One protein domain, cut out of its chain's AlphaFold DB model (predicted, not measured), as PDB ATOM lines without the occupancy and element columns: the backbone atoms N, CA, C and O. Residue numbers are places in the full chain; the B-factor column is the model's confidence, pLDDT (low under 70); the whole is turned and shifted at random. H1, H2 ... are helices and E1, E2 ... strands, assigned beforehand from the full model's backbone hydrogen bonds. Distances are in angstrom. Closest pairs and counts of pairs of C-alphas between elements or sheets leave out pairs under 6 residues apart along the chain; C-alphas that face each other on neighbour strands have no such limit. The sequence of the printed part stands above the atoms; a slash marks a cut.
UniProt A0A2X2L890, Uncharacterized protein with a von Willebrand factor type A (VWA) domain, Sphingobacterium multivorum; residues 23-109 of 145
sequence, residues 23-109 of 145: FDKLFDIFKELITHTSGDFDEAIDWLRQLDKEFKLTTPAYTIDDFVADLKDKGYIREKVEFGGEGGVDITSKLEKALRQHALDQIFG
ATOM      1  N   PHE A  23      22.656 -48.260 -36.069       93.31
ATOM      2  CA  PHE A  23      23.567 -49.026 -35.227       93.31
ATOM      3  C   PHE A  23      24.711 -49.645 -36.028       93.31
ATOM      4  O   PHE A  23      25.860 -49.448 -35.660       93.31
ATOM      5  N   ASP A  24      24.427 -50.379 -37.111       91.88
ATOM      6  CA  ASP A  24      25.472 -51.089 -37.867       91.88
ATOM      7  C   ASP A  24      26.506 -50.116 -38.442       91.88
ATOM      8  O   ASP A  24      27.705 -50.383 -38.389       91.88
ATOM      9  N   LYS A  25      26.048 -48.951 -38.914       90.69
ATOM     10  CA  LYS A  25      26.928 -47.882 -39.404       90.69
ATOM     11  C   LYS A  25      27.880 -47.385 -38.321       90.69
ATOM     12  O   LYS A  25      29.084 -47.318 -38.549       90.69
ATOM     13  N   LEU A  26      27.348 -47.039 -37.147       93.25
ATOM     14  CA  LEU A  26      28.176 -46.580 -36.031       93.25
ATOM     15  C   LEU A  26      29.058 -47.700 -35.486       93.25
ATOM     16  O   LEU A  26      30.194 -47.441 -35.113       93.25
ATOM     17  N   PHE A  27      28.572 -48.940 -35.482       94.69
ATOM     18  CA  PHE A  27      29.324 -50.094 -35.013       94.69
ATOM     19  C   PHE A  27      30.539 -50.378 -35.897       94.69
ATOM     20  O   PHE A  27      31.609 -50.686 -35.378       94.69
ATOM     21  N   ASP A  28      30.411 -50.242 -37.217       92.38
ATOM     22  CA  ASP A  28      31.542 -50.361 -38.140       92.38
ATOM     23  C   ASP A  28      32.621 -49.308 -37.865       92.38
ATOM     24  O   ASP A  28      33.796 -49.657 -37.782       92.38
ATOM     25  N   ILE A  29      32.229 -48.051 -37.634       93.12
ATOM     26  CA  ILE A  29      33.164 -46.966 -37.291       93.12
ATOM     27  C   ILE A  29      33.789 -47.207 -35.913       93.12
ATOM     28  O   ILE A  29      35.005 -47.121 -35.751       93.12
ATOM     29  N   PHE A  30      32.973 -47.561 -34.922       95.12
ATOM     30  CA  PHE A  30      33.411 -47.852 -33.563       95.12
ATOM     31  C   PHE A  30      34.441 -48.983 -33.520       95.12
ATOM     32  O   PHE A  30      35.421 -48.869 -32.792       95.12
ATOM     33  N   LYS A  31      34.265 -50.049 -34.314       93.75
ATOM     34  CA  LYS A  31      35.247 -51.143 -34.401       93.75
ATOM     35  C   LYS A  31      36.618 -50.657 -34.868       93.75
ATOM     36  O   LYS A  31      37.620 -51.154 -34.368       93.75
ATOM     37  N   GLU A  32      36.679 -49.696 -35.782       93.12
ATOM     38  CA  GLU A  32      37.962 -49.115 -36.183       93.12
ATOM     39  C   GLU A  32      38.544 -48.274 -35.043       93.12
ATOM     40  O   GLU A  32      39.694 -48.477 -34.653       93.12
ATOM     41  N   LEU A  33      37.735 -47.403 -34.433       94.25
ATOM     42  CA  LEU A  33      38.171 -46.550 -33.323       94.25
ATOM     43  C   LEU A  33      38.718 -47.359 -32.145       94.25
ATOM     44  O   LEU A  33      39.838 -47.113 -31.714       94.25
ATOM     45  N   ILE A  34      37.988 -48.374 -31.683       92.56
ATOM     46  CA  ILE A  34      38.383 -49.177 -30.520       92.56
ATOM     47  C   ILE A  34      39.656 -49.997 -30.778       92.56
ATOM     48  O   ILE A  34      40.408 -50.294 -29.853       92.56
ATOM     49  N   THR A  35      39.948 -50.353 -32.036       90.75
ATOM     50  CA  THR A  35      41.242 -50.967 -32.385       90.75
ATOM     51  C   THR A  35      42.386 -49.959 -32.394       90.75
ATOM     52  O   THR A  35      43.515 -50.326 -32.071       90.75
ATOM     53  N   HIS A  36      42.107 -48.696 -32.721       90.69
ATOM     54  CA  HIS A  36      43.089 -47.617 -32.710       90.69
ATOM     55  C   HIS A  36      43.368 -47.077 -31.303       90.69
ATOM     56  O   HIS A  36      44.510 -46.720 -31.023       90.69
ATOM     57  N   THR A  37      42.387 -47.107 -30.399       92.06
ATOM     58  CA  THR A  37      42.555 -46.781 -28.971       92.06
ATOM     59  C   THR A  37      43.026 -47.980 -28.140       92.06
ATOM     60  O   THR A  37      42.986 -47.959 -26.916       92.06
ATOM     61  N   SER A  38      43.484 -49.063 -28.782       86.75
ATOM     62  CA  SER A  38      43.997 -50.265 -28.100       86.75
ATOM     63  C   SER A  38      43.013 -50.903 -27.105       86.75
ATOM     64  O   SER A  38      43.431 -51.545 -26.141       86.75
ATOM     65  N   GLY A  39      41.708 -50.772 -27.348       86.69
ATOM     66  CA  GLY A  39      40.666 -51.303 -26.472       86.69
ATOM     67  C   GLY A  39      40.203 -50.353 -25.369       86.69
ATOM     68  O   GLY A  39      39.416 -50.785 -24.530       86.69
ATOM     69  N   ASP A  40      40.635 -49.089 -25.361       90.12
ATOM     70  CA  ASP A  40      40.068 -48.074 -24.468       90.12
ATOM     71  C   ASP A  40      38.678 -47.647 -24.965       90.12
ATOM     72  O   ASP A  40      38.535 -47.042 -26.036       90.12
ATOM     73  N   PHE A  41      37.645 -48.035 -24.212       90.94
ATOM     74  CA  PHE A  41      36.252 -47.794 -24.576       90.94
ATOM     75  C   PHE A  41      35.873 -46.318 -24.466       90.94
ATOM     76  O   PHE A  41      35.260 -45.782 -25.390       90.94
ATOM     77  N   ASP A  42      36.224 -45.678 -23.354       90.94
ATOM     78  CA  ASP A  42      35.844 -44.298 -23.076       90.94
ATOM     79  C   ASP A  42      36.493 -43.351 -24.092       90.94
ATOM     80  O   ASP A  42      35.813 -42.496 -24.667       90.94
ATOM     81  N   GLU A  43      37.766 -43.583 -24.421       91.88
ATOM     82  CA  GLU A  43      38.468 -42.830 -25.459       91.88
ATOM     83  C   GLU A  43      37.831 -43.047 -26.843       91.88
ATOM     84  O   GLU A  43      37.597 -42.091 -27.586       91.88
ATOM     85  N   ALA A  44      37.486 -44.289 -27.199       94.50
ATOM     86  CA  ALA A  44      36.856 -44.584 -28.487       94.50
ATOM     87  C   ALA A  44      35.491 -43.894 -28.645       94.50
ATOM     88  O   ALA A  44      35.157 -43.425 -29.738       94.50
ATOM     89  N   ILE A  45      34.696 -43.824 -27.574       94.25
ATOM     90  CA  ILE A  45      33.409 -43.121 -27.587       94.25
ATOM     91  C   ILE A  45      33.608 -41.608 -27.687       94.25
ATOM     92  O   ILE A  45      32.848 -40.963 -28.417       94.25
ATOM     93  N   ASP A  46      34.616 -41.029 -27.031       94.44
ATOM     94  CA  ASP A  46      34.914 -39.601 -27.186       94.44
ATOM     95  C   ASP A  46      35.266 -39.260 -28.642       94.44
ATOM     96  O   ASP A  46      34.635 -38.385 -29.243       94.44
ATOM     97  N   TRP A  47      36.160 -40.035 -29.265       95.12
ATOM     98  CA  TRP A  47      36.483 -39.885 -30.687       95.12
ATOM     99  C   TRP A  47      35.246 -40.033 -31.582       95.12
ATOM    100  O   TRP A  47      35.060 -39.255 -32.521       95.12
ATOM    101  N   LEU A  48      34.351 -40.979 -31.276       94.06
ATOM    102  CA  LEU A  48      33.105 -41.152 -32.024       94.06
ATOM    103  C   LEU A  48      32.190 -39.921 -31.911       94.06
ATOM    104  O   LEU A  48      31.595 -39.509 -32.908       94.06
ATOM    105  N   ARG A  49      32.105 -39.289 -30.733       94.38
ATOM    106  CA  ARG A  49      31.351 -38.036 -30.537       94.38
ATOM    107  C   ARG A  49      31.976 -36.866 -31.288       94.38
ATOM    108  O   ARG A  49      31.246 -36.008 -31.784       94.38
ATOM    109  N   GLN A  50      33.303 -36.805 -31.375       93.31
ATOM    110  CA  GLN A  50      33.988 -35.785 -32.173       93.31
ATOM    111  C   GLN A  50      33.667 -35.949 -33.664       93.31
ATOM    112  O   GLN A  50      33.265 -34.982 -34.311       93.31
ATOM    113  N   LEU A  51      33.726 -37.179 -34.181       92.81
ATOM    114  CA  LEU A  51      33.344 -37.479 -35.563       92.81
ATOM    115  C   LEU A  51      31.872 -37.172 -35.840       92.81
ATOM    116  O   LEU A  51      31.543 -36.658 -36.908       92.81
ATOM    117  N   ASP A  52      30.980 -37.446 -34.891       92.31
ATOM    118  CA  ASP A  52      29.563 -37.138 -35.054       92.31
ATOM    119  C   ASP A  52      29.300 -35.631 -35.207       92.31
ATOM    120  O   ASP A  52      28.481 -35.224 -36.030       92.31
ATOM    121  N   LYS A  53      30.046 -34.778 -34.494       90.81
ATOM    122  CA  LYS A  53      29.935 -33.314 -34.638       90.81
ATOM    123  C   LYS A  53      30.327 -32.835 -36.037       90.81
ATOM    124  O   LYS A  53      29.688 -31.925 -36.566       90.81
ATOM    125  N   GLU A  54      31.363 -33.427 -36.627       90.69
ATOM    126  CA  GLU A  54      31.874 -33.023 -37.941       90.69
ATOM    127  C   GLU A  54      31.053 -33.607 -39.095       90.69
ATOM    128  O   GLU A  54      30.672 -32.891 -40.024       90.69
ATOM    129  N   PHE A  55      30.747 -34.903 -39.027       89.62
ATOM    130  CA  PHE A  55      30.151 -35.657 -40.129       89.62
ATOM    131  C   PHE A  55      28.651 -35.904 -39.974       89.62
ATOM    132  O   PHE A  55      28.034 -36.389 -40.922       89.62
ATOM    133  N   LYS A  56      28.054 -35.549 -38.825       89.00
ATOM    134  CA  LYS A  56      26.624 -35.743 -38.520       89.00
ATOM    135  C   LYS A  56      26.199 -37.185 -38.805       89.00
ATOM    136  O   LYS A  56      25.329 -37.441 -39.637       89.00
ATOM    137  N   LEU A  57      26.899 -38.121 -38.167       84.88
ATOM    138  CA  LEU A  57      26.715 -39.561 -38.358       84.88
ATOM    139  C   LEU A  57      25.379 -40.031 -37.768       84.88
ATOM    140  O   LEU A  57      24.772 -40.983 -38.263       84.88
ATOM    141  N   THR A  58      24.933 -39.354 -36.714       87.62
ATOM    142  CA  THR A  58      23.677 -39.577 -36.011       87.62
ATOM    143  C   THR A  58      22.500 -38.882 -36.686       87.62
ATOM    144  O   THR A  58      22.624 -38.051 -37.589       87.62
ATOM    145  N   THR A  59      21.302 -39.243 -36.236       85.06
ATOM    146  CA  THR A  59      20.064 -38.560 -36.620       85.06
ATOM    147  C   THR A  59      19.409 -37.987 -35.368       85.06
ATOM    148  O   THR A  59      19.686 -38.472 -34.274       85.06
ATOM    149  N   PRO A  60      18.476 -37.025 -35.482       84.19
ATOM    150  CA  PRO A  60      17.749 -36.516 -34.316       84.19
ATOM    151  C   PRO A  60      17.016 -37.597 -33.503       84.19
ATOM    152  O   PRO A  60      16.664 -37.359 -32.356       84.19
ATOM    153  N   ALA A  61      16.760 -38.760 -34.107       87.56
ATOM    154  CA  ALA A  61      16.085 -39.889 -33.480       87.56
ATOM    155  C   ALA A  61      17.043 -40.950 -32.906       87.56
ATOM    156  O   ALA A  61      16.568 -41.894 -32.284       87.56
ATOM    157  N   TYR A  62      18.349 -40.856 -33.169       90.56
ATOM    158  CA  TYR A  62      19.317 -41.870 -32.757       90.56
ATOM    159  C   TYR A  62      20.694 -41.243 -32.555       90.56
ATOM    160  O   TYR A  62      21.347 -40.871 -33.536       90.56
ATOM    161  N   THR A  63      21.107 -41.138 -31.297       93.25
ATOM    162  CA  THR A  63      22.319 -40.461 -30.822       93.25
ATOM    163  C   THR A  63      23.438 -41.446 -30.464       93.25
ATOM    164  O   THR A  63      23.254 -42.665 -30.475       93.25
ATOM    165  N   ILE A  64      24.624 -40.926 -30.127       93.00
ATOM    166  CA  ILE A  64      25.731 -41.758 -29.624       93.00
ATOM    167  C   ILE A  64      25.372 -42.417 -28.284       93.00
ATOM    168  O   ILE A  64      25.786 -43.545 -28.030       93.00
ATOM    169  N   ASP A  65      24.568 -41.760 -27.450       92.44
ATOM    170  CA  ASP A  65      24.110 -42.324 -26.178       92.44
ATOM    171  C   ASP A  65      23.180 -43.529 -26.397       92.44
ATOM    172  O   ASP A  65      23.343 -44.559 -25.739       92.44
ATOM    173  N   ASP A  66      22.296 -43.458 -27.398       93.62
ATOM    174  CA  ASP A  66      21.458 -44.594 -27.810       93.62
ATOM    175  C   ASP A  66      22.311 -45.757 -28.339       93.62
ATOM    176  O   ASP A  66      22.045 -46.922 -28.052       93.62
ATOM    177  N   PHE A  67      23.395 -45.452 -29.058       94.75
ATOM    178  CA  PHE A  67      24.351 -46.464 -29.503       94.75
ATOM    179  C   PHE A  67      25.059 -47.168 -28.342       94.75
ATOM    180  O   PHE A  67      25.202 -48.391 -28.372       94.75
ATOM    181  N   VAL A  68      25.474 -46.434 -27.307       93.50
ATOM    182  CA  VAL A  68      26.083 -47.029 -26.105       93.50
ATOM    183  C   VAL A  68      25.071 -47.901 -25.356       93.50
ATOM    184  O   VAL A  68      25.419 -49.007 -24.932       93.50
ATOM    185  N   ALA A  69      23.814 -47.463 -25.251       93.38
ATOM    186  CA  ALA A  69      22.739 -48.272 -24.680       93.38
ATOM    187  C   ALA A  69      22.537 -49.579 -25.468       93.38
ATOM    188  O   ALA A  69      22.546 -50.660 -24.882       93.38
ATOM    189  N   ASP A  70      22.490 -49.508 -26.799       94.44
ATOM    190  CA  ASP A  70      22.397 -50.681 -27.673       94.44
ATOM    191  C   ASP A  70      23.601 -51.627 -27.533       94.44
ATOM    192  O   ASP A  70      23.449 -52.849 -27.623       94.44
ATOM    193  N   LEU A  71      24.815 -51.101 -27.323       94.06
ATOM    194  CA  LEU A  71      25.996 -51.929 -27.055       94.06
ATOM    195  C   LEU A  71      25.838 -52.714 -25.750       94.06
ATOM    196  O   LEU A  71      26.235 -53.885 -25.696       94.06
ATOM    197  N   LYS A  72      25.259 -52.095 -24.719       91.69
ATOM    198  CA  LYS A  72      24.968 -52.738 -23.433       91.69
ATOM    199  C   LYS A  72      23.873 -53.793 -23.584       91.69
ATOM    200  O   LYS A  72      24.094 -54.942 -23.204       91.69
ATOM    201  N   ASP A  73      22.761 -53.456 -24.231       93.38
ATOM    202  CA  ASP A  73      21.624 -54.361 -24.457       93.38
ATOM    203  C   ASP A  73      22.006 -55.578 -25.303       93.38
ATOM    204  O   ASP A  73      21.616 -56.714 -25.025       93.38
ATOM    205  N   LYS A  74      22.849 -55.376 -26.319       92.44
ATOM    206  CA  LYS A  74      23.384 -56.472 -27.136       92.44
ATOM    207  C   LYS A  74      24.497 -57.244 -26.428       92.44
ATOM    208  O   LYS A  74      24.952 -58.254 -26.976       92.44
ATOM    209  N   GLY A  75      24.947 -56.821 -25.249       92.31
ATOM    210  CA  GLY A  75      25.985 -57.489 -24.464       92.31
ATOM    211  C   GLY A  75      27.374 -57.411 -25.092       92.31
ATOM    212  O   GLY A  75      28.138 -58.369 -24.997       92.31
ATOM    213  N   TYR A  76      27.685 -56.321 -25.796       92.69
ATOM    214  CA  TYR A  76      29.041 -56.017 -26.269       92.69
ATOM    215  C   TYR A  76      29.895 -55.379 -25.171       92.69
ATOM    216  O   TYR A  76      31.102 -55.627 -25.121       92.69
ATOM    217  N   ILE A  77      29.266 -54.644 -24.258       91.69
ATOM    218  CA  ILE A  77      29.904 -54.026 -23.095       91.69
ATOM    219  C   ILE A  77      29.202 -54.448 -21.805       91.69
ATOM    220  O   ILE A  77      28.036 -54.849 -21.821       91.69
ATOM    221  N   ARG A  78      29.919 -54.366 -20.686       89.19
ATOM    222  CA  ARG A  78      29.387 -54.590 -19.337       89.19
ATOM    223  C   ARG A  78      29.887 -53.497 -18.400       89.19
ATOM    224  O   ARG A  78      31.024 -53.059 -18.524       89.19
ATOM    225  N   GLU A  79      29.063 -53.088 -17.446       83.25
ATOM    226  CA  GLU A  79      29.512 -52.197 -16.373       83.25
ATOM    227  C   GLU A  79      30.351 -52.995 -15.371       83.25
ATOM    228  O   GLU A  79      29.915 -54.040 -14.872       83.25
ATOM    229  N   LYS A  80      31.563 -52.519 -15.077       74.31
ATOM    230  CA  LYS A  80      32.325 -52.962 -13.912       74.31
ATOM    231  C   LYS A  80      31.760 -52.261 -12.692       74.31
ATOM    232  O   LYS A  80      31.828 -51.044 -12.560       74.31
ATOM    233  N   VAL A  81      31.231 -53.056 -11.773       63.22
ATOM    234  CA  VAL A  81      30.925 -52.585 -10.426       63.22
ATOM    235  C   VAL A  81      32.194 -52.767  -9.602       63.22
ATOM    236  O   VAL A  81      32.436 -53.845  -9.060       63.22
ATOM    237  N   GLU A  82      33.051 -51.750  -9.559       59.72
ATOM    238  CA  GLU A  82      34.164 -51.739  -8.611       59.72
ATOM    239  C   GLU A  82      33.670 -51.255  -7.243       59.72
ATOM    240  O   GLU A  82      33.033 -50.206  -7.117       59.72
ATOM    241  N   PHE A  83      33.961 -52.032  -6.196       53.03
ATOM    242  CA  PHE A  83      33.762 -51.621  -4.806       53.03
ATOM    243  C   PHE A  83      34.769 -50.506  -4.476       53.03
ATOM    244  O   PHE A  83      35.832 -50.780  -3.928       53.03
ATOM    245  N   GLY A  84      34.479 -49.256  -4.848       58.94
ATOM    246  CA  GLY A  84      35.434 -48.168  -4.608       58.94
ATOM    247  C   GLY A  84      35.160 -46.818  -5.262       58.94
ATOM    248  O   GLY A  84      35.675 -45.828  -4.756       58.94
ATOM    249  N   GLY A  85      34.321 -46.738  -6.302       52.47
ATOM    250  CA  GLY A  85      33.761 -45.452  -6.742       52.47
ATOM    251  C   GLY A  85      34.071 -44.967  -8.160       52.47
ATOM    252  O   GLY A  85      33.588 -43.897  -8.502       52.47
ATOM    253  N   GLU A  86      34.750 -45.732  -9.014       54.16
ATOM    254  CA  GLU A  86      34.767 -45.445 -10.457       54.16
ATOM    255  C   GLU A  86      34.260 -46.670 -11.220       54.16
ATOM    256  O   GLU A  86      34.943 -47.678 -11.383       54.16
ATOM    257  N   GLY A  87      32.988 -46.617 -11.619       59.53
ATOM    258  CA  GLY A  87      32.389 -47.641 -12.465       59.53
ATOM    259  C   GLY A  87      32.939 -47.512 -13.880       59.53
ATOM    260  O   GLY A  87      32.554 -46.596 -14.599       59.53
ATOM    261  N   GLY A  88      33.842 -48.408 -14.269       71.31
ATOM    262  CA  GLY A  88      34.360 -48.483 -15.635       71.31
ATOM    263  C   GLY A  88      33.458 -49.307 -16.555       71.31
ATOM    264  O   GLY A  88      32.711 -50.183 -16.109       71.31
ATOM    265  N   VAL A  89      33.553 -49.080 -17.863       83.00
ATOM    266  CA  VAL A  89      32.965 -49.978 -18.864       83.00
ATOM    267  C   VAL A  89      34.011 -51.006 -19.276       83.00
ATOM    268  O   VAL A  89      35.150 -50.673 -19.582       83.00
ATOM    269  N   ASP A  90      33.635 -52.280 -19.283       85.75
ATOM    270  CA  ASP A  90      34.515 -53.369 -19.686       85.75
ATOM    271  C   ASP A  90      34.014 -54.021 -20.972       85.75
ATOM    272  O   ASP A  90      32.821 -54.293 -21.156       85.75
ATOM    273  N   ILE A  91      34.954 -54.285 -21.872       88.56
ATOM    274  CA  ILE A  91      34.694 -54.944 -23.147       88.56
ATOM    275  C   ILE A  91      34.395 -56.419 -22.884       88.56
ATOM    276  O   ILE A  91      35.103 -57.110 -22.154       88.56
ATOM    277  N   THR A  92      33.329 -56.934 -23.495       92.31
ATOM    278  CA  THR A  92      32.992 -58.358 -23.383       92.31
ATOM    279  C   THR A  92      33.747 -59.199 -24.413       92.31
ATOM    280  O   THR A  92      34.106 -58.735 -25.498       92.31
ATOM    281  N   SER A  93      33.873 -60.501 -24.146       92.25
ATOM    282  CA  SER A  93      34.409 -61.474 -25.110       92.25
ATOM    283  C   SER A  93      33.633 -61.506 -26.437       92.25
ATOM    284  O   SER A  93      34.195 -61.847 -27.483       92.25
ATOM    285  N   LYS A  94      32.348 -61.117 -26.425       93.94
ATOM    286  CA  LYS A  94      31.516 -60.978 -27.627       93.94
ATOM    287  C   LYS A  94      32.027 -59.857 -28.530       93.94
ATOM    288  O   LYS A  94      32.143 -60.069 -29.739       93.94
ATOM    289  N   LEU A  95      32.344 -58.697 -27.954       93.12
ATOM    290  CA  LEU A  95      32.893 -57.565 -28.697       93.12
ATOM    291  C   LEU A  95      34.290 -57.883 -29.219       93.12
ATOM    292  O   LEU A  95      34.526 -57.724 -30.412       93.12
ATOM    293  N   GLU A  96      35.168 -58.456 -28.394       92.19
ATOM    294  CA  GLU A  96      36.495 -58.864 -28.867       92.19
ATOM    295  C   GLU A  96      36.429 -59.841 -30.048       92.19
ATOM    296  O   GLU A  96      37.184 -59.725 -31.013       92.19
ATOM    297  N   LYS A  97      35.527 -60.831 -29.995       93.75
ATOM    298  CA  LYS A  97      35.340 -61.787 -31.094       93.75
ATOM    299  C   LYS A  97      34.890 -61.080 -32.372       93.75
ATOM    300  O   LYS A  97      35.419 -61.385 -33.441       93.75
ATOM    301  N   ALA A  98      33.940 -60.152 -32.266       92.31
ATOM    302  CA  ALA A  98      33.482 -59.354 -33.401       92.31
ATOM    303  C   ALA A  98      34.621 -58.504 -33.988       92.31
ATOM    304  O   ALA A  98      34.760 -58.422 -35.207       92.31
ATOM    305  N   LEU A  99      35.471 -57.946 -33.129       92.19
ATOM    306  CA  LEU A  99      36.619 -57.132 -33.510       92.19
ATOM    307  C   LEU A  99      37.684 -57.945 -34.254       92.19
ATOM    308  O   LEU A  99      38.135 -57.556 -35.329       92.19
ATOM    309  N   ARG A 100      38.018 -59.133 -33.736       92.62
ATOM    310  CA  ARG A 100      38.932 -60.074 -34.401       92.62
ATOM    311  C   ARG A 100      38.398 -60.489 -35.772       92.62
ATOM    312  O   ARG A 100      39.156 -60.496 -36.737       92.62
ATOM    313  N   GLN A 101      37.105 -60.798 -35.874       91.50
ATOM    314  CA  GLN A 101      36.485 -61.140 -37.156       91.50
ATOM    315  C   GLN A 101      36.547 -59.963 -38.138       91.50
ATOM    316  O   GLN A 101      36.930 -60.156 -39.288       91.50
ATOM    317  N   HIS A 102      36.260 -58.746 -37.669       90.56
ATOM    318  CA  HIS A 102      36.359 -57.541 -38.487       90.56
ATOM    319  C   HIS A 102      37.773 -57.330 -39.038       90.56
ATOM    320  O   HIS A 102      37.945 -57.136 -40.239       90.56
ATOM    321  N   ALA A 103      38.792 -57.447 -38.185       88.19
ATOM    322  CA  ALA A 103      40.187 -57.326 -38.595       88.19
ATOM    323  C   ALA A 103      40.575 -58.389 -39.638       88.19
ATOM    324  O   ALA A 103      41.230 -58.079 -40.634       88.19
ATOM    325  N   LEU A 104      40.131 -59.638 -39.457       89.50
ATOM    326  CA  LEU A 104      40.353 -60.709 -40.432       89.50
ATOM    327  C   LEU A 104      39.680 -60.404 -41.773       89.50
ATOM    328  O   LEU A 104      40.305 -60.581 -42.816       89.50
ATOM    329  N   ASP A 105      38.444 -59.913 -41.762       87.38
ATOM    330  CA  ASP A 105      37.726 -59.541 -42.981       87.38
ATOM    331  C   ASP A 105      38.380 -58.340 -43.681       87.38
ATOM    332  O   ASP A 105      38.430 -58.303 -44.909       87.38
ATOM    333  N   GLN A 106      38.971 -57.395 -42.948       84.69
ATOM    334  CA  GLN A 106      39.756 -56.309 -43.549       84.69
ATOM    335  C   GLN A 106      41.048 -56.823 -44.204       84.69
ATOM    336  O   GLN A 106      41.349 -56.453 -45.343       84.69
ATOM    337  N   ILE A 107      41.793 -57.695 -43.517       84.81
ATOM    338  CA  ILE A 107      43.067 -58.256 -44.002       84.81
ATOM    339  C   ILE A 107      42.836 -59.197 -45.194       84.81
ATOM    340  O   ILE A 107      43.515 -59.097 -46.219       84.81
ATOM    341  N   PHE A 108      41.869 -60.108 -45.089       82.94
ATOM    342  CA  PHE A 108      41.647 -61.177 -46.067       82.94
ATOM    343  C   PHE A 108      40.513 -60.893 -47.053       82.94
ATOM    344  O   PHE A 108      40.531 -61.421 -48.168       82.94
ATOM    345  N   GLY A 109      39.552 -60.035 -46.716       73.19
ATOM    346  CA  GLY A 109      38.489 -59.617 -47.635       73.19
ATOM    347  C   GLY A 109      39.040 -58.825 -48.818       73.19
ATOM    348  O   GLY A 109      38.644 -59.074 -49.957       73.19
TER     349      GLY A 109
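AT A GLANCE: This is residues 23 to 109 of the 145 residues of the protein "Uncharacterized protein with a von Willebrand factor type A (VWA) domain" of Sphingobacterium multivorum (UniProt A0A2X2L890). A small group of crossed helices, with H1 in the middle between H2 and the long H4, H3 near the first residues of H1, and a narrow two-strand hairpin, E1 and E2, whose loop makes one end of the longest axis. H4 crosses H1 and makes the other end of that axis, where residues 104 to 109 stick out. The printed part has 87 residues, with four named helices and two named strands in the order H1, H2, H3, E1, E2, H4; the sheet, E1 next to E2, is antiparallel. The class is mostly helix, and the whole is compact, with a radius of gyration of the C-alphas of 13.5 A and spans of 43, 34 and 21 A.

IN THESE COORDINATES: H1, residues 23 to 36, begins at C-alpha 23 (23.567, -49.026, -35.227) and is 19.7 A long. H2, residues 41 to 55, is 20.7 A long, and H3, residues 64 to 73, is 14.2 A long. The strands are short: E1 is residues 77 to 79, with C-alpha 77 at (29.904, -54.026, -23.095), and E2 is residues 89 to 91. H4, residues 93 to 109, is the longest helix at 23.0 A and ends at C-alpha 109 (38.489, -59.617, -47.635).

HOW THE PARTS SIT: H1 is the hub, touching three helices. With residues 29 to 34 alone it touches H2, opposite ways at a steep tilt of 58 degrees; the closest C-alphas, Ile 34 and Ala 44, are 5.2 A apart. H1 and H3 only just touch, with 3 pairs of C-alphas within 8 A, the closest being Phe 23 and Phe 67 at 6.3 A; their lines are about perpendicular, at 90 degrees. H1 and H4 also only just touch, with 3 such pairs, the closest Lys 31 and Leu 99 at 6.2 A, about perpendicular at 86 degrees. H2 and H3 are close but not clearly touching: their closest C-alphas, Arg 49 and Ile 64, are 6.8 A apart. H4 is apart from H2 and H3. E1 and E2 form a hairpin with N 78 and O 90 at 2.9 A and N 90 and O 78 at 2.8 A, both within hydrogen-bond range. The closest C-alphas of H3 and E1, Leu 71 and Ile 77, are 5.9 A apart. Every O i to N i+4 pair is within hydrogen-bond range in H2, H3 and H4, and 9 of 10 are in H1.

THE WHOLE: The two C-alphas farthest apart, those of Gly 84 and Gly 109, are 44.6 A apart. The printed part has no cut and no long link. The mean pLDDT of the printed part is 87.8, and residues 81 to 87, between E1 and E2, are under 70.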